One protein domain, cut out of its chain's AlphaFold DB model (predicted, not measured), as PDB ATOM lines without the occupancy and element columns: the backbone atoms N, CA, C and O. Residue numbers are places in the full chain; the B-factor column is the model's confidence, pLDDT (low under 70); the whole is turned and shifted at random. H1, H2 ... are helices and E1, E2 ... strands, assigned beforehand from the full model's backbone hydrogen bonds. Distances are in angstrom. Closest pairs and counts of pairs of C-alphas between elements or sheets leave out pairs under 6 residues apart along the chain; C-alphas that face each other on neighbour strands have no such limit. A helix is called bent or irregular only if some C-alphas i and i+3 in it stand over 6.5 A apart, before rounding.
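What this domain is: This is residues 253 to 412 of the 413 residues of an uncharacterized protein of Prevotella sp (UniProt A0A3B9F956). Helix H1 forms the middle of the domain, with H2 and H4 packed crosswise on its first half, H3 bridging those two, and a small strongly twisted sheet next to H1, H2 and H4. A long stretch with no named element, residues 380 to 406, leads from H4 to little H5 and pairs briefly with E1. You have 160 residues with three named strands, then five named helices; the antiparallel sheet runs E1, E2, E3, and the class is mixed. The whole is compact, with a radius of gyration of the C-alphas of 15.3 A, and spans 52 by 34 by 30 A.

How they stand to each other: Start at E1, residues 259 to 264, antiparallel to E2, residues 278 to 284; N 261 and O 281 are 2.9 A apart, within hydrogen-bond range. E2 forms a hairpin with E3, residues 287 to 290; look at N 282 and O 289, 2.9 A. These three make a meander, each strand the antiparallel neighbour of the one before. H1, residues 296 to 312, only grazes the sheet. H2, residues 321 to 336, touches H1 at a steep tilt of 65 degrees, closest at C-alphas 300 and 332, 6.2 A. H3, residues 341 to 348, touches H2, closest at C-alphas 329 and 341, 4.7 A. H4, residues 360 to 379, touches H1 about perpendicular at 76 degrees, closest at C-alphas 298 and 365, 5.2 A. H4 also touches H3, closest at C-alphas 347 and 361, 4.8 A, while H2 and H4 are apart. H5, residues 407 to 410, is close to H1 but not clearly touching, closest at C-alphas 307 and 410, 6.7 A. H1, H3 and H4 have every O i to N i+4 pair within hydrogen-bond range, H2 has 9 of 12, and H5 is too short for one.

Where its parts are: Find C-alpha 259 at (1.130, -37.423, 36.457), where E1 begins; E2 is 19.2 A long. H1 runs 24.7 A from C-alpha 296 at (8.441, -17.355, 35.285). H2, 20.4 A, is irregular, with C-alphas 323 and 326 7.9 A apart, and has a kink of 46 degrees near residue 328. H4 runs 28.2 A, and H5 ends at C-alpha 410, (17.062, -34.221, 32.422).

The domain as a whole: The C-alphas of Asp 286 and Gln 354 are the two farthest apart, 53.4 A. The printed part has no cut; the links E1 to E2, H3 to H4 and H4 to H5 are long. Expect low confidence, pLDDT under 70, at residues 315 to 318, 349 to 360 and 390 to 394.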
ATOM      1  N   ALA A 253       0.374 -39.296  47.985       80.38
ATOM      2  CA  ALA A 253       1.127 -39.589  46.770       80.38
ATOM      3  C   ALA A 253       0.987 -41.057  46.332       80.38
ATOM      4  O   ALA A 253       0.812 -41.311  45.151       80.38
ATOM      5  N   GLU A 254       1.011 -42.006  47.277       79.44
ATOM      6  CA  GLU A 254       0.862 -43.453  47.018       79.44
ATOM      7  C   GLU A 254      -0.488 -43.841  46.395       79.44
ATOM      8  O   GLU A 254      -0.586 -44.872  45.736       79.44
ATOM      9  N   VAL A 255      -1.536 -43.043  46.620       79.31
ATOM     10  CA  VAL A 255      -2.887 -43.301  46.090       79.31
ATOM     11  C   VAL A 255      -3.268 -42.377  44.937       79.31
ATOM     12  O   VAL A 255      -4.340 -42.547  44.355       79.31
ATOM     13  N   SER A 256      -2.431 -41.385  44.627       78.69
ATOM     14  CA  SER A 256      -2.679 -40.463  43.526       78.69
ATOM     15  C   SER A 256      -2.378 -41.144  42.197       78.69
ATOM     16  O   SER A 256      -1.385 -41.847  42.057       78.69
ATOM     17  N   THR A 257      -3.234 -40.915  41.206       84.44
ATOM     18  CA  THR A 257      -3.036 -41.379  39.822       84.44
ATOM     19  C   THR A 257      -2.629 -40.239  38.889       84.44
ATOM     20  O   THR A 257      -2.775 -40.348  37.672       84.44
ATOM     21  N   MET A 258      -2.188 -39.115  39.461       90.81
ATOM     22  CA  MET A 258      -1.889 -37.887  38.737       90.81
ATOM     23  C   MET A 258      -0.423 -37.837  38.313       90.81
ATOM     24  O   MET A 258       0.474 -37.846  39.157       90.81
ATOM     25  N   ASP A 259      -0.193 -37.662  37.018       94.38
ATOM     26  CA  ASP A 259       1.130 -37.423  36.457       94.38
ATOM     27  C   ASP A 259       1.413 -35.918  36.329       94.38
ATOM     28  O   ASP A 259       0.562 -35.115  35.930       94.38
ATOM     29  N   LEU A 260       2.644 -35.528  36.651       96.12
ATOM     30  CA  LEU A 260       3.210 -34.212  36.387       96.12
ATOM     31  C   LEU A 260       4.042 -34.280  35.110       96.12
ATOM     32  O   LEU A 260       5.173 -34.769  35.115       96.12
ATOM     33  N   GLU A 261       3.497 -33.751  34.020       96.88
ATOM     34  CA  GLU A 261       4.124 -33.806  32.705       96.88
ATOM     35  C   GLU A 261       4.680 -32.452  32.269       96.88
ATOM     36  O   GLU A 261       3.961 -31.451  32.196       96.88
ATOM     37  N   ILE A 262       5.958 -32.426  31.894       97.12
ATOM     38  CA  ILE A 262       6.571 -31.283  31.219       97.12
ATOM     39  C   ILE A 262       6.468 -31.483  29.707       97.12
ATOM     40  O   ILE A 262       7.056 -32.405  29.147       97.12
ATOM     41  N   ARG A 263       5.740 -30.596  29.024       95.00
ATOM     42  CA  ARG A 263       5.505 -30.674  27.573       95.00
ATOM     43  C   ARG A 263       6.085 -29.465  26.847       95.00
ATOM     44  O   ARG A 263       6.048 -28.346  27.363       95.00
ATOM     45  N   TRP A 264       6.595 -29.696  25.639       92.44
ATOM     46  CA  TRP A 264       7.064 -28.642  24.739       92.44
ATOM     47  C   TRP A 264       5.908 -28.015  23.946       92.44
ATOM     48  O   TRP A 264       5.068 -28.713  23.379       92.44
ATOM     49  N   SER A 265       5.925 -26.690  23.835       88.81
ATOM     50  CA  SER A 265       5.050 -25.871  23.000       88.81
ATOM     51  C   SER A 265       5.879 -25.062  22.005       88.81
ATOM     52  O   SER A 265       6.836 -24.371  22.369       88.81
ATOM     53  N   LYS A 266       5.475 -25.095  20.730       82.06
ATOM     54  CA  LYS A 266       6.149 -24.355  19.649       82.06
ATOM     55  C   LYS A 266       6.072 -22.840  19.835       82.06
ATOM     56  O   LYS A 266       7.020 -22.141  19.493       82.06
ATOM     57  N   GLU A 267       4.968 -22.339  20.385       78.50
ATOM     58  CA  GLU A 267       4.767 -20.911  20.621       78.50
ATOM     59  C   GLU A 267       4.783 -20.597  22.121       78.50
ATOM     60  O   GLU A 267       4.179 -21.310  22.928       78.50
ATOM     61  N   ILE A 268       5.461 -19.504  22.480       78.50
ATOM     62  CA  ILE A 268       5.294 -18.842  23.780       78.50
ATOM     63  C   ILE A 268       3.925 -18.163  23.766       78.50
ATOM     64  O   ILE A 268       3.555 -17.530  22.772       78.50
ATOM     65  N   ASP A 269       3.168 -18.294  24.855       74.50
ATOM     66  CA  ASP A 269       1.836 -17.700  24.925       74.50
ATOM     67  C   ASP A 269       1.928 -16.163  24.838       74.50
ATOM     68  O   ASP A 269       2.669 -15.506  25.577       74.50
ATOM     69  N   LYS A 270       1.197 -15.575  23.885       70.94
ATOM     70  CA  LYS A 270       1.229 -14.128  23.620       70.94
ATOM     71  C   LYS A 270       0.496 -13.325  24.697       70.94
ATOM     72  O   LYS A 270       0.794 -12.141  24.869       70.94
ATOM     73  N   ILE A 271      -0.442 -13.956  25.403       72.69
ATOM     74  CA  ILE A 271      -1.269 -13.362  26.455       72.69
ATOM     75  C   ILE A 271      -0.575 -13.573  27.806       72.69
ATOM     76  O   ILE A 271      -0.294 -12.604  28.513       72.69
ATOM     77  N   ASN A 272      -0.193 -14.813  28.120       74.38
ATOM     78  CA  ASN A 272       0.522 -15.162  29.345       74.38
ATOM     79  C   ASN A 272       2.022 -15.311  29.082       74.38
ATOM     80  O   ASN A 272       2.546 -16.407  28.931       74.38
ATOM     81  N   LYS A 273       2.757 -14.193  29.097       76.75
ATOM     82  CA  LYS A 273       4.216 -14.164  28.838       76.75
ATOM     83  C   LYS A 273       5.064 -15.010  29.807       76.75
ATOM     84  O   LYS A 273       6.269 -15.148  29.601       76.75
ATOM     85  N   THR A 274       4.466 -15.515  30.882       84.56
ATOM     86  CA  THR A 274       5.072 -16.431  31.852       84.56
ATOM     87  C   THR A 274       4.959 -17.904  31.448       84.56
ATOM     88  O   THR A 274       5.654 -18.730  32.041       84.56
ATOM     89  N   ASP A 275       4.184 -18.222  30.411       88.88
ATOM     90  CA  ASP A 275       4.048 -19.560  29.836       88.88
ATOM     91  C   ASP A 275       5.036 -19.717  28.674       88.88
ATOM     92  O   ASP A 275       4.814 -19.249  27.551       88.88
ATOM     93  N   GLY A 276       6.174 -20.346  28.966       89.38
ATOM     94  CA  GLY A 276       7.261 -20.529  28.012       89.38
ATOM     95  C   GLY A 276       7.034 -21.690  27.046       89.38
ATOM     96  O   GLY A 276       5.913 -22.165  26.839       89.38
ATOM     97  N   HIS A 277       8.132 -22.141  26.445       91.38
ATOM     98  CA  HIS A 277       8.139 -23.311  25.579       91.38
ATOM     99  C   HIS A 277       7.906 -24.604  26.358       91.38
ATOM    100  O   HIS A 277       7.096 -25.418  25.932       91.38
ATOM    101  N   TYR A 278       8.548 -24.777  27.512       94.56
ATOM    102  CA  TYR A 278       8.220 -25.876  28.419       94.56
ATOM    103  C   TYR A 278       7.144 -25.450  29.403       94.56
ATOM    104  O   TYR A 278       7.184 -24.347  29.953       94.56
ATOM    105  N   ARG A 279       6.172 -26.337  29.593       94.75
ATOM    106  CA  ARG A 279       4.963 -26.096  30.377       94.75
ATOM    107  C   ARG A 279       4.633 -27.317  31.217       94.75
ATOM    108  O   ARG A 279       4.835 -28.438  30.759       94.75
ATOM    109  N   LEU A 280       4.115 -27.086  32.419       96.50
ATOM    110  CA  LEU A 280       3.697 -28.141  33.338       96.50
ATOM    111  C   LEU A 280       2.211 -28.454  33.155       96.50
ATOM    112  O   LEU A 280       1.378 -27.547  33.183       96.50
ATOM    113  N   TYR A 281       1.891 -29.736  33.039       96.50
ATOM    114  CA  TYR A 281       0.533 -30.259  33.005       96.50
ATOM    115  C   TYR A 281       0.326 -31.251  34.149       96.50
ATOM    116  O   TYR A 281       1.183 -32.096  34.389       96.50
ATOM    117  N   LEU A 282      -0.818 -31.155  34.829       95.19
ATOM    118  CA  LEU A 282      -1.339 -32.231  35.675       95.19
ATOM    119  C   LEU A 282      -2.228 -33.121  34.806       95.19
ATOM    120  O   LEU A 282      -3.162 -32.607  34.182       95.19
ATOM    121  N   CYS A 283      -1.922 -34.414  34.741       93.69
ATOM    122  CA  CYS A 283      -2.591 -35.373  33.867       93.69
ATOM    123  C   CYS A 283      -3.185 -36.528  34.676       93.69
ATOM    124  O   CYS A 283      -2.497 -37.136  35.487       93.69
ATOM    125  N   ARG A 284      -4.461 -36.849  34.442       89.12
ATOM    126  CA  ARG A 284      -5.151 -37.999  35.040       89.12
ATOM    127  C   ARG A 284      -5.950 -38.716  33.961       89.12
ATOM    128  O   ARG A 284      -7.023 -38.256  33.568       89.12
ATOM    129  N   GLY A 285      -5.427 -39.844  33.486       83.75
ATOM    130  CA  GLY A 285      -5.985 -40.522  32.315       83.75
ATOM    131  C   GLY A 285      -5.984 -39.586  31.102       83.75
ATOM    132  O   GLY A 285      -4.941 -39.047  30.742       83.75
ATOM    133  N   ASP A 286      -7.156 -39.351  30.512       84.25
ATOM    134  CA  ASP A 286      -7.308 -38.479  29.338       84.25
ATOM    135  C   ASP A 286      -7.434 -36.981  29.691       84.25
ATOM    136  O   ASP A 286      -7.336 -36.115  28.816       84.25
ATOM    137  N   GLU A 287      -7.657 -36.644  30.965       90.38
ATOM    138  CA  GLU A 287      -7.759 -35.255  31.414       90.38
ATOM    139  C   GLU A 287      -6.361 -34.669  31.624       90.38
ATOM    140  O   GLU A 287      -5.560 -35.207  32.384       90.38
ATOM    141  N   SER A 288      -6.072 -33.526  30.996       92.94
ATOM    142  CA  SER A 288      -4.837 -32.782  31.253       92.94
ATOM    143  C   SER A 288      -5.109 -31.297  31.432       92.94
ATOM    144  O   SER A 288      -5.853 -30.682  30.663       92.94
ATOM    145  N   LEU A 289      -4.490 -30.706  32.454       95.19
ATOM    146  CA  LEU A 289      -4.667 -29.301  32.787       95.19
ATOM    147  C   LEU A 289      -3.323 -28.595  32.937       95.19
ATOM    148  O   LEU A 289      -2.460 -29.003  33.711       95.19
ATOM    149  N   HIS A 290      -3.162 -27.510  32.187       93.69
ATOM    150  CA  HIS A 290      -1.963 -26.684  32.213       93.69
ATOM    151  C   HIS A 290      -1.887 -25.835  33.492       93.69
ATOM    152  O   HIS A 290      -2.840 -25.127  33.835       93.69
ATOM    153  N   VAL A 291      -0.729 -25.855  34.154       94.38
ATOM    154  CA  VAL A 291      -0.435 -25.013  35.320       94.38
ATOM    155  C   VAL A 291       0.102 -23.661  34.856       94.38
ATOM    156  O   VAL A 291       1.256 -23.537  34.450       94.38
ATOM    157  N   HIS A 292      -0.718 -22.620  34.977       93.06
ATOM    158  CA  HIS A 292      -0.315 -21.254  34.638       93.06
ATOM    159  C   HIS A 292       0.415 -20.584  35.808       93.06
ATOM    160  O   HIS A 292      -0.199 -20.185  36.804       93.06
ATOM    161  N   PHE A 293       1.732 -20.414  35.683       91.75
ATOM    162  CA  PHE A 293       2.537 -19.739  36.699       91.75
ATOM    163  C   PHE A 293       2.451 -18.219  36.542       91.75
ATOM    164  O   PHE A 293       2.761 -17.669  35.488       91.75
ATOM    165  N   ARG A 294       2.123 -17.498  37.623       89.94
ATOM    166  CA  ARG A 294       2.114 -16.017  37.631       89.94
ATOM    167  C   ARG A 294       3.515 -15.406  37.549       89.94
ATOM    168  O   ARG A 294       3.653 -14.219  37.268       89.94
ATOM    169  N   ARG A 295       4.560 -16.189  37.830       90.38
ATOM    170  CA  ARG A 295       5.970 -15.782  37.769       90.38
ATOM    171  C   ARG A 295       6.776 -16.849  37.043       90.38
ATOM    172  O   ARG A 295       6.785 -17.995  37.481       90.38
ATOM    173  N   SER A 296       7.544 -16.455  36.028       91.56
ATOM    174  CA  SER A 296       8.441 -17.355  35.285       91.56
ATOM    175  C   SER A 296       9.439 -18.086  36.191       91.56
ATOM    176  O   SER A 296       9.708 -19.269  36.011       91.56
ATOM    177  N   ALA A 297       9.940 -17.402  37.226       91.50
ATOM    178  CA  ALA A 297      10.824 -18.004  38.223       91.50
ATOM    179  C   ALA A 297      10.155 -19.136  39.024       91.50
ATOM    180  O   ALA A 297      10.847 -20.049  39.459       91.50
ATOM    181  N   GLY A 298       8.828 -19.093  39.198       92.25
ATOM    182  CA  GLY A 298       8.068 -20.140  39.882       92.25
ATOM    183  C   GLY A 298       8.090 -21.453  39.112       92.25
ATOM    184  O   GLY A 298       8.407 -22.481  39.699       92.25
ATOM    185  N   PHE A 299       7.853 -21.405  37.796       95.12
ATOM    186  CA  PHE A 299       7.946 -22.589  36.939       95.12
ATOM    187  C   PHE A 299       9.354 -23.194  36.972       95.12
ATOM    188  O   PHE A 299       9.509 -24.379  37.246       95.12
ATOM    189  N   VAL A 300      10.388 -22.374  36.748       95.31
ATOM    190  CA  VAL A 300      11.775 -22.867  36.671       95.31
ATOM    191  C   VAL A 300      12.246 -23.434  38.008       95.31
ATOM    192  O   VAL A 300      12.899 -24.474  38.029       95.31
ATOM    193  N   LEU A 301      11.899 -22.793  39.129       93.06
ATOM    194  CA  LEU A 301      12.225 -23.328  40.449       93.06
ATOM    195  C   LEU A 301      11.494 -24.650  40.702       93.06
ATOM    196  O   LEU A 301      12.122 -25.607  41.138       93.06
ATOM    197  N   TYR A 302      10.198 -24.729  40.393       94.81
ATOM    198  CA  TYR A 302       9.432 -25.964  40.553       94.81
ATOM    199  C   TYR A 302       9.977 -27.103  39.682       94.81
ATOM    200  O   TYR A 302      10.094 -28.231  40.148       94.81
ATOM    201  N   LEU A 303      10.410 -26.801  38.455       95.44
ATOM    202  CA  LEU A 303      11.065 -27.766  37.573       95.44
ATOM    203  C   LEU A 303      12.346 -28.342  38.196       95.44
ATOM    204  O   LEU A 303      12.570 -29.543  38.097       95.44
ATOM    205  N   ILE A 304      13.145 -27.535  38.901       93.69
ATOM    206  CA  ILE A 304      14.328 -28.027  39.634       93.69
ATOM    207  C   ILE A 304      13.923 -29.018  40.734       93.69
ATOM    208  O   ILE A 304      14.551 -30.068  40.851       93.69
ATOM    209  N   TYR A 305      12.856 -28.733  41.495       92.69
ATOM    210  CA  TYR A 305      12.318 -29.679  42.485       92.69
ATOM    211  C   TYR A 305      11.875 -30.996  41.834       92.69
ATOM    212  O   TYR A 305      12.188 -32.067  42.350       92.69
ATOM    213  N   LEU A 306      11.197 -30.940  40.684       94.12
ATOM    214  CA  LEU A 306      10.773 -32.141  39.957       94.12
ATOM    215  C   LEU A 306      11.958 -32.958  39.440       94.12
ATOM    216  O   LEU A 306      11.976 -34.176  39.595       94.12
ATOM    217  N   MET A 307      12.959 -32.298  38.859       93.50
ATOM    218  CA  MET A 307      14.166 -32.953  38.354       93.50
ATOM    219  C   MET A 307      14.950 -33.642  39.478       93.50
ATOM    220  O   MET A 307      15.357 -34.796  39.335       93.50
ATOM    221  N   ASP A 308      15.122 -32.958  40.611       90.12
ATOM    222  CA  ASP A 308      15.794 -33.501  41.792       90.12
ATOM    223  C   ASP A 308      15.028 -34.703  42.367       90.12
ATOM    224  O   ASP A 308      15.611 -35.771  42.564       90.12
ATOM    225  N   ARG A 309      13.697 -34.591  42.514       90.75
ATOM    226  CA  ARG A 309      12.834 -35.703  42.948       90.75
ATOM    227  C   ARG A 309      12.902 -36.896  41.994       90.75
ATOM    228  O   ARG A 309      13.002 -38.033  42.451       90.75
ATOM    229  N   LYS A 310      12.877 -36.655  40.678       92.25
ATOM    230  CA  LYS A 310      12.949 -37.705  39.650       92.25
ATOM    231  C   LYS A 310      14.288 -38.443  39.679       92.25
ATOM    232  O   LYS A 310      14.301 -39.664  39.563       92.25
ATOM    233  N   LYS A 311      15.402 -37.718  39.839       89.31
ATOM    234  CA  LYS A 311      16.762 -38.287  39.834       89.31
ATOM    235  C   LYS A 311      17.097 -39.027  41.129       89.31
ATOM    236  O   LYS A 311      17.668 -40.113  41.081       89.31
ATOM    237  N   ASN A 312      16.760 -38.438  42.273       83.75
ATOM    238  CA  ASN A 312      17.225 -38.900  43.583       83.75
ATOM    239  C   ASN A 312      16.173 -39.719  44.358       83.75
ATOM    240  O   ASN A 312      16.494 -40.346  45.372       83.75
ATOM    241  N   GLY A 313      14.930 -39.778  43.871       83.38
ATOM    242  CA  GLY A 313      13.870 -40.610  44.433       83.38
ATOM    243  C   GLY A 313      13.479 -40.207  45.855       83.38
ATOM    244  O   GLY A 313      13.270 -39.031  46.147       83.38
ATOM    245  N   GLU A 314      13.380 -41.185  46.760       70.88
ATOM    246  CA  GLU A 314      13.064 -40.941  48.178       70.88
ATOM    247  C   GLU A 314      14.238 -40.390  49.001       70.88
ATOM    248  O   GLU A 314      14.027 -39.959  50.129       70.88
ATOM    249  N   LYS A 315      15.464 -40.360  48.461       65.88
ATOM    250  CA  LYS A 315      16.679 -39.939  49.192       65.88
ATOM    251  C   LYS A 315      16.851 -38.418  49.275       65.88
ATOM    252  O   LYS A 315      17.967 -37.926  49.421       65.88
ATOM    253  N   VAL A 316      15.767 -37.678  49.093       65.06
ATOM    254  CA  VAL A 316      15.795 -36.232  48.919       65.06
ATOM    255  C   VAL A 316      15.366 -35.557  50.213       65.06
ATOM    256  O   VAL A 316      14.225 -35.724  50.634       65.06
ATOM    257  N   ASP A 317      16.281 -34.795  50.816       59.41
ATOM    258  CA  ASP A 317      16.010 -33.981  52.005       59.41
ATOM    259  C   ASP A 317      15.504 -32.588  51.590       59.41
ATOM    260  O   ASP A 317      14.337 -32.398  51.258       59.41
ATOM    261  N   THR A 318      16.391 -31.595  51.550       63.78
ATOM    262  CA  THR A 318      16.060 -30.203  51.244       63.78
ATOM    263  C   THR A 318      16.947 -29.702  50.115       63.78
ATOM    264  O   THR A 318      18.170 -29.853  50.148       63.78
ATOM    265  N   LEU A 319      16.347 -29.031  49.130       70.00
ATOM    266  CA  LEU A 319      17.104 -28.379  48.065       70.00
ATOM    267  C   LEU A 319      17.881 -27.177  48.616       70.00
ATOM    268  O   LEU A 319      17.302 -26.166  49.013       70.00
ATOM    269  N   ASN A 320      19.215 -27.239  48.577       72.88
ATOM    270  CA  ASN A 320      20.051 -26.063  48.809       72.88
ATOM    271  C   ASN A 320      19.999 -25.141  47.579       72.88
ATOM    272  O   ASN A 320      20.880 -25.182  46.717       72.88
ATOM    273  N   ILE A 321      18.953 -24.310  47.500       74.56
ATOM    274  CA  ILE A 321      18.614 -23.473  46.334       74.56
ATOM    275  C   ILE A 321      19.826 -22.690  45.815       74.56
ATOM    276  O   ILE A 321      20.005 -22.594  44.604       74.56
ATOM    277  N   ALA A 322      20.696 -22.190  46.698       74.25
ATOM    278  CA  ALA A 322      21.872 -21.398  46.328       74.25
ATOM    279  C   ALA A 322      22.839 -22.122  45.368       74.25
ATOM    280  O   ALA A 322      23.507 -21.464  44.570       74.25
ATOM    281  N   GLN A 323      22.887 -23.457  45.400       81.38
ATOM    282  CA  GLN A 323      23.751 -24.269  44.532       81.38
ATOM    283  C   GLN A 323      23.215 -24.394  43.096       81.38
ATOM    284  O   GLN A 323      23.967 -24.716  42.178       81.38
ATOM    285  N   TYR A 324      21.940 -24.069  42.869       85.25
ATOM    286  CA  TYR A 324      21.259 -24.292  41.592       85.25
ATOM    287  C   TYR A 324      21.255 -23.080  40.657       85.25
ATOM    288  O   TYR A 324      20.557 -23.097  39.646       85.25
ATOM    289  N   LYS A 325      22.060 -22.042  40.928       88.12
ATOM    290  CA  LYS A 325      22.116 -20.821  40.099       88.12
ATOM    291  C   LYS A 325      22.337 -21.114  38.612       88.12
ATOM    292  O   LYS A 325      21.607 -20.604  37.765       88.12
ATOM    293  N   SER A 326      23.350 -21.926  38.302       89.19
ATOM    294  CA  SER A 326      23.709 -22.240  36.913       89.19
ATOM    295  C   SER A 326      22.621 -23.067  36.226       89.19
ATOM    296  O   SER A 326      22.229 -22.752  35.102       89.19
ATOM    297  N   LEU A 327      22.082 -24.081  36.917       92.00
ATOM    298  CA  LEU A 327      20.986 -24.899  36.397       92.00
ATOM    299  C   LEU A 327      19.741 -24.046  36.130       92.00
ATOM    300  O   LEU A 327      19.164 -24.126  35.050       92.00
ATOM    301  N   PHE A 328      19.378 -23.170  37.070       94.06
ATOM    302  CA  PHE A 328      18.268 -22.237  36.908       94.06
ATOM    303  C   PHE A 328      18.455 -21.356  35.672       94.06
ATOM    304  O   PHE A 328      17.534 -21.230  34.870       94.06
ATOM    305  N   GLY A 329      19.644 -20.776  35.476       93.00
ATOM    306  CA  GLY A 329      19.950 -19.959  34.298       93.00
ATOM    307  C   GLY A 329      19.754 -20.720  32.982       93.00
ATOM    308  O   GLY A 329      19.096 -20.208  32.073       93.00
ATOM    309  N   LYS A 330      20.253 -21.964  32.905       94.38
ATOM    310  CA  LYS A 330      20.090 -22.844  31.733       94.38
ATOM    311  C   LYS A 330      18.622 -23.172  31.463       94.38
ATOM    312  O   LYS A 330      18.160 -22.977  30.341       94.38
ATOM    313  N   LEU A 331      17.882 -23.602  32.486       95.06
ATOM    314  CA  LEU A 331      16.459 -23.944  32.375       95.06
ATOM    315  C   LEU A 331      15.606 -22.734  31.987       95.06
ATOM    316  O   LEU A 331      14.709 -22.841  31.152       95.06
ATOM    317  N   TYR A 332      15.910 -21.560  32.544       94.88
ATOM    318  CA  TYR A 332      15.216 -20.320  32.215       94.88
ATOM    319  C   TYR A 332      15.433 -19.931  30.748       94.88
ATOM    320  O   TYR A 332      14.475 -19.605  30.045       94.88
ATOM    321  N   LYS A 333      16.674 -20.031  30.255       93.81
ATOM    322  CA  LYS A 333      17.003 -19.776  28.847       93.81
ATOM    323  C   LYS A 333      16.345 -20.779  27.911       93.81
ATOM    324  O   LYS A 333      15.790 -20.375  26.898       93.81
ATOM    325  N   MET A 334      16.360 -22.055  28.276       92.62
ATOM    326  CA  MET A 334      15.712 -23.129  27.529       92.62
ATOM    327  C   MET A 334      14.186 -22.955  27.463       92.62
ATOM    328  O   MET A 334      13.580 -23.194  26.424       92.62
ATOM    329  N   THR A 335      13.564 -22.461  28.537       92.31
ATOM    330  CA  THR A 335      12.107 -22.270  28.618       92.31
ATOM    331  C   THR A 335      11.631 -20.976  27.952       92.31
ATOM    332  O   THR A 335      10.586 -20.969  27.305       92.31
ATOM    333  N   TYR A 336      12.369 -19.872  28.104       91.25
ATOM    334  CA  TYR A 336      11.905 -18.527  27.723       91.25
ATOM    335  C   TYR A 336      12.753 -17.836  26.646       91.25
ATOM    336  O   TYR A 336      12.412 -16.729  26.221       91.25
ATOM    337  N   GLY A 337      13.871 -18.433  26.231       88.19
ATOM    338  CA  GLY A 337      14.788 -17.872  25.236       88.19
ATOM    339  C   GLY A 337      15.624 -16.681  25.725       88.19
ATOM    340  O   GLY A 337      16.139 -15.927  24.903       88.19
ATOM    341  N   ARG A 338      15.739 -16.455  27.043       89.25
ATOM    342  CA  ARG A 338      16.432 -15.289  27.643       89.25
ATOM    343  C   ARG A 338      17.286 -15.695  28.844       89.25
ATOM    344  O   ARG A 338      16.986 -16.688  29.491       89.25
ATOM    345  N   GLU A 339      18.316 -14.918  29.173       90.19
ATOM    346  CA  GLU A 339      19.187 -15.193  30.328       90.19
ATOM    347  C   GLU A 339      18.433 -15.083  31.667       90.19
ATOM    348  O   GLU A 339      17.687 -14.128  31.891       90.19
ATOM    349  N   GLY A 340      18.630 -16.064  32.558       86.81
ATOM    350  CA  GLY A 340      17.893 -16.181  33.827       86.81
ATOM    351  C   GLY A 340      18.711 -15.980  35.105       86.81
ATOM    352  O   GLY A 340      18.143 -15.967  36.195       86.81
ATOM    353  N   GLU A 341      20.036 -15.822  35.024       86.12
ATOM    354  CA  GLU A 341      20.884 -15.729  36.226       86.12
ATOM    355  C   GLU A 341      20.634 -14.470  37.069       86.12
ATOM    356  O   GLU A 341      20.772 -14.499  38.297       86.12
ATOM    357  N   THR A 342      20.261 -13.361  36.428       84.12
ATOM    358  CA  THR A 342      19.868 -12.122  37.113       84.12
ATOM    359  C   THR A 342      18.550 -12.322  37.854       84.12
ATOM    360  O   THR A 342      18.476 -12.013  39.036       84.12
ATOM    361  N   VAL A 343      17.572 -12.985  37.224       87.19
ATOM    362  CA  VAL A 343      16.290 -13.368  37.845       87.19
ATOM    363  C   VAL A 343      16.508 -14.247  39.080       87.19
ATOM    364  O   VAL A 343      15.883 -14.025  40.114       87.19
ATOM    365  N   PHE A 344      17.426 -15.214  39.004       87.25
ATOM    366  CA  PHE A 344      17.801 -16.040  40.153       87.25
ATOM    367  C   PHE A 344      18.438 -15.215  41.279       87.25
ATOM    368  O   PHE A 344      18.130 -15.392  42.456       87.25
ATOM    369  N   THR A 345      19.331 -14.293  40.918       84.25
ATOM    370  CA  THR A 345      20.026 -13.438  41.884       84.25
ATOM    371  C   THR A 345      19.047 -12.498  42.592       84.25
ATOM    372  O   THR A 345      19.123 -12.374  43.810       84.25
ATOM    373  N   ASP A 346      18.096 -11.907  41.870       81.62
ATOM    374  CA  ASP A 346      17.057 -11.019  42.414       81.62
ATOM    375  C   ASP A 346      16.024 -11.779  43.261       81.62
ATOM    376  O   ASP A 346      15.490 -11.257  44.239       81.62
ATOM    377  N   MET A 347      15.763 -13.047  42.925       84.94
ATOM    378  CA  MET A 347      14.941 -13.935  43.751       84.94
ATOM    379  C   MET A 347      15.574 -14.160  45.133       84.94
ATOM    380  O   MET A 347      14.853 -14.202  46.134       84.94
ATOM    381  N   LEU A 348      16.906 -14.281  45.196       77.50
ATOM    382  CA  LEU A 348      17.652 -14.531  46.434       77.50
ATOM    383  C   LEU A 348      18.087 -13.256  47.180       77.50
ATOM    384  O   LEU A 348      18.207 -13.290  48.403       77.50
ATOM    385  N   LYS A 349      18.314 -12.131  46.489       67.94
ATOM    386  CA  LYS A 349      18.727 -10.853  47.092       67.94
ATOM    387  C   LYS A 349      17.520  -9.958  47.368       67.94
ATOM    388  O   LYS A 349      16.943  -9.429  46.432       67.94
ATOM    389  N   ASN A 350      17.197  -9.700  48.637       53.19
ATOM    390  CA  ASN A 350      16.433  -8.513  49.045       53.19
ATOM    391  C   ASN A 350      16.824  -8.087  50.472       53.19
ATOM    392  O   ASN A 350      16.392  -8.689  51.454       53.19
ATOM    393  N   TYR A 351      17.639  -7.035  50.562       46.53
ATOM    394  CA  TYR A 351      17.912  -6.288  51.791       46.53
ATOM    395  C   TYR A 351      16.956  -5.090  51.869       46.53
ATOM    396  O   TYR A 351      16.679  -4.444  50.858       46.53
ATOM    397  N   ASN A 352      16.459  -4.773  53.062       43.72
ATOM    398  CA  ASN A 352      15.876  -3.461  53.349       43.72
ATOM    399  C   ASN A 352      17.001  -2.425  53.578       43.72
ATOM    400  O   ASN A 352      18.165  -2.786  53.736       43.72
ATOM    401  N   ALA A 353      16.663  -1.129  53.620       41.50
ATOM    402  CA  ALA A 353      17.604  -0.004  53.787       41.50
ATOM    403  C   ALA A 353      18.472  -0.045  55.074       41.50
ATOM    404  O   ALA A 353      19.281   0.850  55.297       41.50
ATOM    405  N   GLN A 354      18.297  -1.071  55.914       46.56
ATOM    406  CA  GLN A 354      19.011  -1.325  57.167       46.56
ATOM    407  C   GLN A 354      19.831  -2.634  57.151       46.56
ATOM    408  O   GLN A 354      20.370  -3.009  58.183       46.56
ATOM    409  N   ASN A 355      19.991  -3.297  55.996       46.12
ATOM    410  CA  ASN A 355      20.791  -4.524  55.833       46.12
ATOM    411  C   ASN A 355      20.312  -5.766  56.621       46.12
ATOM    412  O   ASN A 355      21.081  -6.714  56.785       46.12
ATOM    413  N   ASP A 356      19.033  -5.846  56.998       43.41
ATOM    414  CA  ASP A 356      18.456  -7.079  57.542       43.41
ATOM    415  C   ASP A 356      17.961  -8.005  56.417       43.41
ATOM    416  O   ASP A 356      17.285  -7.588  55.469       43.41
ATOM    417  N   ALA A 357      18.289  -9.295  56.517       45.34
ATOM    418  CA  ALA A 357      17.899 -10.306  55.538       45.34
ATOM    419  C   ALA A 357      16.392 -10.622  55.636       45.34
ATOM    420  O   ALA A 357      15.950 -11.307  56.556       45.34
ATOM    421  N   GLN A 358      15.589 -10.177  54.662       50.00
ATOM    422  CA  GLN A 358      14.206 -10.638  54.487       50.00
ATOM    423  C   GLN A 358      14.079 -11.465  53.202       50.00
ATOM    424  O   GLN A 358      14.140 -10.935  52.095       50.00
ATOM    425  N   GLN A 359      13.795 -12.763  53.338       57.19
ATOM    426  CA  GLN A 359      13.531 -13.717  52.244       57.19
ATOM    427  C   GLN A 359      12.217 -13.447  51.462       57.19
ATOM    428  O   GLN A 359      11.557 -14.374  50.995       57.19
ATOM    429  N   LYS A 360      11.791 -12.188  51.287       65.94
ATOM    430  CA  LYS A 360      10.520 -11.831  50.622       65.94
ATOM    431  C   LYS A 360      10.457 -12.271  49.152       65.94
ATOM    432  O   LYS A 360       9.387 -12.640  48.680       65.94
ATOM    433  N   GLY A 361      11.582 -12.244  48.432       74.75
ATOM    434  CA  GLY A 361      11.664 -12.646  47.019       74.75
ATOM    435  C   GLY A 361      11.361 -14.130  46.816       74.75
ATOM    436  O   GLY A 361      10.381 -14.476  46.157       74.75
ATOM    437  N   LEU A 362      12.154 -14.996  47.451       80.12
ATOM    438  CA  LEU A 362      11.948 -16.444  47.450       80.12
ATOM    439  C   LEU A 362      10.573 -16.831  48.008       80.12
ATOM    440  O   LEU A 362       9.880 -17.639  47.397       80.12
ATOM    441  N   HIS A 363      10.138 -16.209  49.108       82.31
ATOM    442  CA  HIS A 363       8.809 -16.446  49.672       82.31
ATOM    443  C   HIS A 363       7.694 -16.191  48.648       82.31
ATOM    444  O   HIS A 363       6.817 -17.031  48.474       82.31
ATOM    445  N   ASN A 364       7.759 -15.085  47.897       84.44
ATOM    446  CA  ASN A 364       6.780 -14.782  46.849       84.44
ATOM    447  C   ASN A 364       6.802 -15.794  45.693       84.44
ATOM    448  O   ASN A 364       5.767 -16.027  45.067       84.44
ATOM    449  N   VAL A 365       7.965 -16.369  45.374       88.50
ATOM    450  CA  VAL A 365       8.087 -17.413  44.344       88.50
ATOM    451  C   VAL A 365       7.505 -18.736  44.846       88.50
ATOM    452  O   VAL A 365       6.707 -19.339  44.134       88.50
ATOM    453  N   LEU A 366       7.812 -19.146  46.078       86.19
ATOM    454  CA  LEU A 366       7.238 -20.346  46.697       86.19
ATOM    455  C   LEU A 366       5.717 -20.229  46.869       86.19
ATOM    456  O   LEU A 366       4.988 -21.163  46.547       86.19
ATOM    457  N   GLN A 367       5.218 -19.060  47.283       86.56
ATOM    458  CA  GLN A 367       3.780 -18.786  47.347       86.56
ATOM    459  C   GLN A 367       3.138 -18.847  45.953       86.56
ATOM    460  O   GLN A 367       2.049 -19.387  45.792       86.56
ATOM    461  N   CYS A 368       3.819 -18.336  44.921       89.56
ATOM    462  CA  CYS A 368       3.345 -18.432  43.541       89.56
ATOM    463  C   CYS A 368       3.196 -19.890  43.092       89.56
ATOM    464  O   CYS A 368       2.173 -20.226  42.503       89.56
ATOM    465  N   ILE A 369       4.189 -20.737  43.385       90.69
ATOM    466  CA  ILE A 369       4.128 -22.180  43.119       90.69
ATOM    467  C   ILE A 369       2.924 -22.784  43.841       90.69
ATOM    468  O   ILE A 369       2.105 -23.439  43.201       90.69
ATOM    469  N   ARG A 370       2.788 -22.511  45.146       88.38
ATOM    470  CA  ARG A 370       1.704 -23.045  45.974       88.38
ATOM    471  C   ARG A 370       0.331 -22.726  45.410       88.38
ATOM    472  O   ARG A 370      -0.464 -23.630  45.185       88.38
ATOM    473  N   ASP A 371       0.086 -21.453  45.139       88.81
ATOM    474  CA  ASP A 371      -1.204 -20.996  44.645       88.81
ATOM    475  C   ASP A 371      -1.491 -21.555  43.241       88.81
ATOM    476  O   ASP A 371      -2.611 -21.960  42.954       88.81
ATOM    477  N   ASN A 372      -0.501 -21.580  42.339       92.81
ATOM    478  CA  ASN A 372      -0.734 -21.985  40.951       92.81
ATOM    479  C   ASN A 372      -0.897 -23.499  40.790       92.81
ATOM    480  O   ASN A 372      -1.816 -23.932  40.091       92.81
ATOM    481  N   VAL A 373      -0.058 -24.297  41.450       90.69
ATOM    482  CA  VAL A 373      -0.209 -25.757  41.463       90.69
ATOM    483  C   VAL A 373      -1.470 -26.133  42.241       90.69
ATOM    484  O   VAL A 373      -2.297 -26.867  41.715       90.69
ATOM    485  N   GLY A 374      -1.693 -25.539  43.419       85.12
ATOM    486  CA  GLY A 374      -2.850 -25.825  44.273       85.12
ATOM    487  C   GLY A 374      -4.193 -25.559  43.592       85.12
ATOM    488  O   GLY A 374      -5.044 -26.443  43.570       85.12
ATOM    489  N   VAL A 375      -4.361 -24.398  42.943       87.69
ATOM    490  CA  VAL A 375      -5.578 -24.090  42.162       87.69
ATOM    491  C   VAL A 375      -5.776 -25.082  41.013       87.69
ATOM    492  O   VAL A 375      -6.907 -25.414  40.659       87.69
ATOM    493  N   THR A 376      -4.691 -25.563  40.405       89.12
ATOM    494  CA  THR A 376      -4.791 -26.536  39.311       89.12
ATOM    495  C   THR A 376      -5.191 -27.918  39.843       89.12
ATOM    496  O   THR A 376      -6.075 -28.541  39.261       89.12
ATOM    497  N   CYS A 377      -4.647 -28.351  40.985       83.00
ATOM    498  CA  CYS A 377      -5.072 -29.571  41.678       83.00
ATOM    499  C   CYS A 377      -6.543 -29.504  42.117       83.00
ATOM    500  O   CYS A 377      -7.292 -30.444  41.869       83.00
ATOM    501  N   GLU A 378      -6.992 -28.371  42.670       81.44
ATOM    502  CA  GLU A 378      -8.394 -28.157  43.061       81.44
ATOM    503  C   GLU A 378      -9.339 -28.330  41.862       81.44
ATOM    504  O   GLU A 378     -10.348 -29.031  41.949       81.44
ATOM    505  N   ARG A 379      -8.980 -27.758  40.706       82.31
ATOM    506  CA  ARG A 379      -9.746 -27.916  39.458       82.31
ATOM    507  C   ARG A 379      -9.768 -29.355  38.951       82.31
ATOM    508  O   ARG A 379     -10.772 -29.766  38.379       82.31
ATOM    509  N   MET A 380      -8.688 -30.101  39.168       81.62
ATOM    510  CA  MET A 380      -8.603 -31.531  38.864       81.62
ATOM    511  C   MET A 380      -9.273 -32.407  39.938       81.62
ATOM    512  O   MET A 380      -9.361 -33.619  39.758       81.62
ATOM    513  N   GLN A 381      -9.792 -31.819  41.023       79.00
ATOM    514  CA  GLN A 381     -10.338 -32.528  42.190       79.00
ATOM    515  C   GLN A 381      -9.324 -33.489  42.833       79.00
ATOM    516  O   GLN A 381      -9.689 -34.566  43.300       79.00
ATOM    517  N   GLU A 382      -8.052 -33.094  42.843       77.81
ATOM    518  CA  GLU A 382      -6.942 -33.870  43.388       77.81
ATOM    519  C   GLU A 382      -6.397 -33.193  44.658       77.81
ATOM    520  O   GLU A 382      -6.301 -31.960  44.693       77.81
ATOM    521  N   PRO A 383      -6.013 -33.952  45.703       75.69
ATOM    522  CA  PRO A 383      -5.288 -33.399  46.844       75.69
ATOM    523  C   PRO A 383      -4.001 -32.714  46.378       75.69
ATOM    524  O   PRO A 383      -3.207 -33.296  45.641       75.69
ATOM    525  N   ALA A 384      -3.780 -31.466  46.783       79.38
ATOM    526  CA  ALA A 384      -2.650 -30.688  46.287       79.38
ATOM    527  C   ALA A 384      -1.329 -31.078  46.970       79.38
ATOM    528  O   ALA A 384      -0.255 -30.925  46.396       79.38
ATOM    529  N   GLU A 385      -1.395 -31.602  48.189       80.75
ATOM    530  CA  GLU A 385      -0.281 -31.764  49.123       80.75
ATOM    531  C   GLU A 385       0.902 -32.565  48.563       80.75
ATOM    532  O   GLU A 385       2.031 -32.122  48.776       80.75
ATOM    533  N   PRO A 386       0.711 -33.672  47.811       84.19
ATOM    534  CA  PRO A 386       1.822 -34.380  47.169       84.19
ATOM    535  C   PRO A 386       2.663 -33.504  46.234       84.19
ATOM    536  O   PRO A 386       3.864 -33.730  46.066       84.19
ATOM    537  N   PHE A 387       2.024 -32.499  45.635       87.56
ATOM    538  CA  PHE A 387       2.559 -31.656  44.572       87.56
ATOM    539  C   PHE A 387       3.001 -30.274  45.073       87.56
ATOM    540  O   PHE A 387       3.504 -29.471  44.286       87.56
ATOM    541  N   LEU A 388       2.824 -29.962  46.361       84.69
ATOM    542  CA  LEU A 388       3.119 -28.646  46.927       84.69
ATOM    543  C   LEU A 388       4.395 -28.631  47.773       84.69
ATOM    544  O   LEU A 388       4.724 -29.578  48.477       84.69
ATOM    545  N   LEU A 389       5.071 -27.479  47.768       76.75
ATOM    546  CA  LEU A 389       6.158 -27.168  48.698       76.75
ATOM    547  C   LEU A 389       5.573 -26.508  49.956       76.75
ATOM    548  O   LEU A 389       5.041 -25.386  49.904       76.75
ATOM    549  N   GLN A 390       5.652 -27.203  51.094       64.88
ATOM    550  CA  GLN A 390       5.110 -26.710  52.369       64.88
ATOM    551  C   GLN A 390       5.880 -25.494  52.903       64.88
ATOM    552  O   GLN A 390       5.274 -24.548  53.411       64.88
ATOM    553  N   ASP A 391       7.194 -25.452  52.705       63.19
ATOM    554  CA  ASP A 391       8.056 -24.308  53.002       63.19
ATOM    555  C   ASP A 391       9.390 -24.419  52.236       63.19
ATOM    556  O   ASP A 391       9.557 -25.280  51.375       63.19
ATOM    557  N   ALA A 392      10.334 -23.513  52.518       61.78
ATOM    558  CA  ALA A 392      11.655 -23.495  51.885       61.78
ATOM    559  C   ALA A 392      12.564 -24.670  52.301       61.78
ATOM    560  O   ALA A 392      13.607 -24.871  51.684       61.78
ATOM    561  N   THR A 393      12.191 -25.410  53.349       63.16
ATOM    562  CA  THR A 393      12.900 -26.596  53.842       63.16
ATOM    563  C   THR A 393      12.277 -27.914  53.373       63.16
ATOM    564  O   THR A 393      12.928 -28.953  53.440       63.16
ATOM    565  N   ALA A 394      11.052 -27.875  52.850       68.81
ATOM    566  CA  ALA A 394      10.327 -29.034  52.351       68.81
ATOM    567  C   ALA A 394      10.725 -29.436  50.918       68.81
ATOM    568  O   ALA A 394      11.242 -28.633  50.132       68.81
ATOM    569  N   HIS A 395      10.399 -30.682  50.563       81.19
ATOM    570  CA  HIS A 395      10.453 -31.210  49.197       81.19
ATOM    571  C   HIS A 395       9.094 -31.776  48.763       81.19
ATOM    572  O   HIS A 395       8.156 -31.838  49.558       81.19
ATOM    573  N   LEU A 396       8.980 -32.156  47.491       87.56
ATOM    574  CA  LEU A 396       7.781 -32.751  46.907       87.56
ATOM    575  C   LEU A 396       7.617 -34.203  47.365       87.56
ATOM    576  O   LEU A 396       8.574 -34.979  47.373       87.56
ATOM    577  N   ALA A 397       6.384 -34.590  47.690       86.69
ATOM    578  CA  ALA A 397       6.071 -35.953  48.115       86.69
ATOM    579  C   ALA A 397       5.625 -36.866  46.962       86.69
ATOM    580  O   ALA A 397       5.665 -38.085  47.124       86.69
ATOM    581  N   VAL A 398       5.261 -36.298  45.803       89.12
ATOM    582  CA  VAL A 398       4.920 -37.035  44.573       89.12
ATOM    583  C   VAL A 398       5.938 -38.143  44.263       89.12
ATOM    584  O   VAL A 398       7.150 -37.989  44.488       89.12
ATOM    585  N   LEU A 399       5.446 -39.282  43.773       89.81
ATOM    586  CA  LEU A 399       6.300 -40.415  43.434       89.81
ATOM    587  C   LEU A 399       7.127 -40.115  42.170       89.81
ATOM    588  O   LEU A 399       6.614 -39.497  41.236       89.81
ATOM    589  N   PRO A 400       8.396 -40.562  42.096       91.50
ATOM    590  CA  PRO A 400       9.251 -40.315  40.934       91.50
ATOM    591  C   PRO A 400       8.684 -40.852  39.616       91.50
ATOM    592  O   PRO A 400       8.929 -40.263  38.566       91.50
ATOM    593  N   GLU A 401       7.943 -41.958  39.636       91.88
ATOM    594  CA  GLU A 401       7.280 -42.521  38.452       91.88
ATOM    595  C   GLU A 401       6.249 -41.572  37.830       91.88
ATOM    596  O   GLU A 401       6.227 -41.455  36.608       91.88
ATOM    597  N   HIS A 402       5.540 -40.795  38.655       93.25
ATOM    598  CA  HIS A 402       4.542 -39.805  38.233       93.25
ATOM    599  C   HIS A 402       5.134 -38.470  37.761       93.25
ATOM    600  O   HIS A 402       4.405 -37.546  37.416       93.25
ATOM    601  N   ILE A 403       6.461 -38.319  37.747       95.94
ATOM    602  CA  ILE A 403       7.123 -37.134  37.194       95.94
ATOM    603  C   ILE A 403       7.643 -37.467  35.793       95.94
ATOM    604  O   ILE A 403       8.572 -38.264  35.641       95.94
ATOM    605  N   ILE A 404       7.095 -36.830  34.761       96.19
ATOM    606  CA  ILE A 404       7.460 -37.056  33.359       96.19
ATOM    607  C   ILE A 404       8.129 -35.789  32.820       96.19
ATOM    608  O   ILE A 404       7.492 -34.756  32.610       96.19
ATOM    609  N   ILE A 405       9.444 -35.863  32.611       96.31
ATOM    610  CA  ILE A 405      10.277 -34.748  32.145       96.31
ATOM    611  C   ILE A 405      11.002 -35.181  30.862       96.31
ATOM    612  O   ILE A 405      11.578 -36.268  30.858       96.31
ATOM    613  N   PRO A 406      11.022 -34.353  29.799       95.62
ATOM    614  CA  PRO A 406      11.793 -34.617  28.588       95.62
ATOM    615  C   PRO A 406      13.282 -34.863  28.862       95.62
ATOM    616  O   PRO A 406      13.905 -34.139  29.646       95.62
ATOM    617  N   ASP A 407      13.874 -35.826  28.153       92.94
ATOM    618  CA  ASP A 407      15.277 -36.236  28.336       92.94
ATOM    619  C   ASP A 407      16.268 -35.077  28.173       92.94
ATOM    620  O   ASP A 407      17.248 -34.972  28.903       92.94
ATOM    621  N   GLU A 408      15.989 -34.158  27.252       93.62
ATOM    622  CA  GLU A 408      16.794 -32.957  27.003       93.62
ATOM    623  C   GLU A 408      16.873 -32.008  28.210       93.62
ATOM    624  O   GLU A 408      17.892 -31.344  28.401       93.62
ATOM    625  N   ILE A 409      15.833 -31.968  29.049       93.38
ATOM    626  CA  ILE A 409      15.852 -31.231  30.318       93.38
ATOM    627  C   ILE A 409      16.629 -32.035  31.363       93.38
ATOM    628  O   ILE A 409      17.481 -31.476  32.055       93.38
ATOM    629  N   MET A 410      16.375 -33.344  31.464       92.75
ATOM    630  CA  MET A 410      17.062 -34.221  32.422       92.75
ATOM    631  C   MET A 410      18.573 -34.314  32.170       92.75
ATOM    632  O   MET A 410      19.337 -34.449  33.120       92.75
ATOM    633  N   ALA A 411      19.026 -34.151  30.926       90.88
ATOM    634  CA  ALA A 411      20.442 -34.129  30.555       90.88
ATOM    635  C   ALA A 411      21.234 -32.942  31.146       90.88
ATOM    636  O   ALA A 411      22.461 -32.906  31.046       90.88
ATOM    637  N   LEU A 412      20.561 -31.956  31.751       87.50
ATOM    638  CA  LEU A 412      21.206 -30.798  32.372       87.50
ATOM    639  C   LEU A 412      21.767 -31.068  33.782       87.50
ATOM    640  O   LEU A 412      22.469 -30.185  34.291       87.50
TER     641      LEU A 412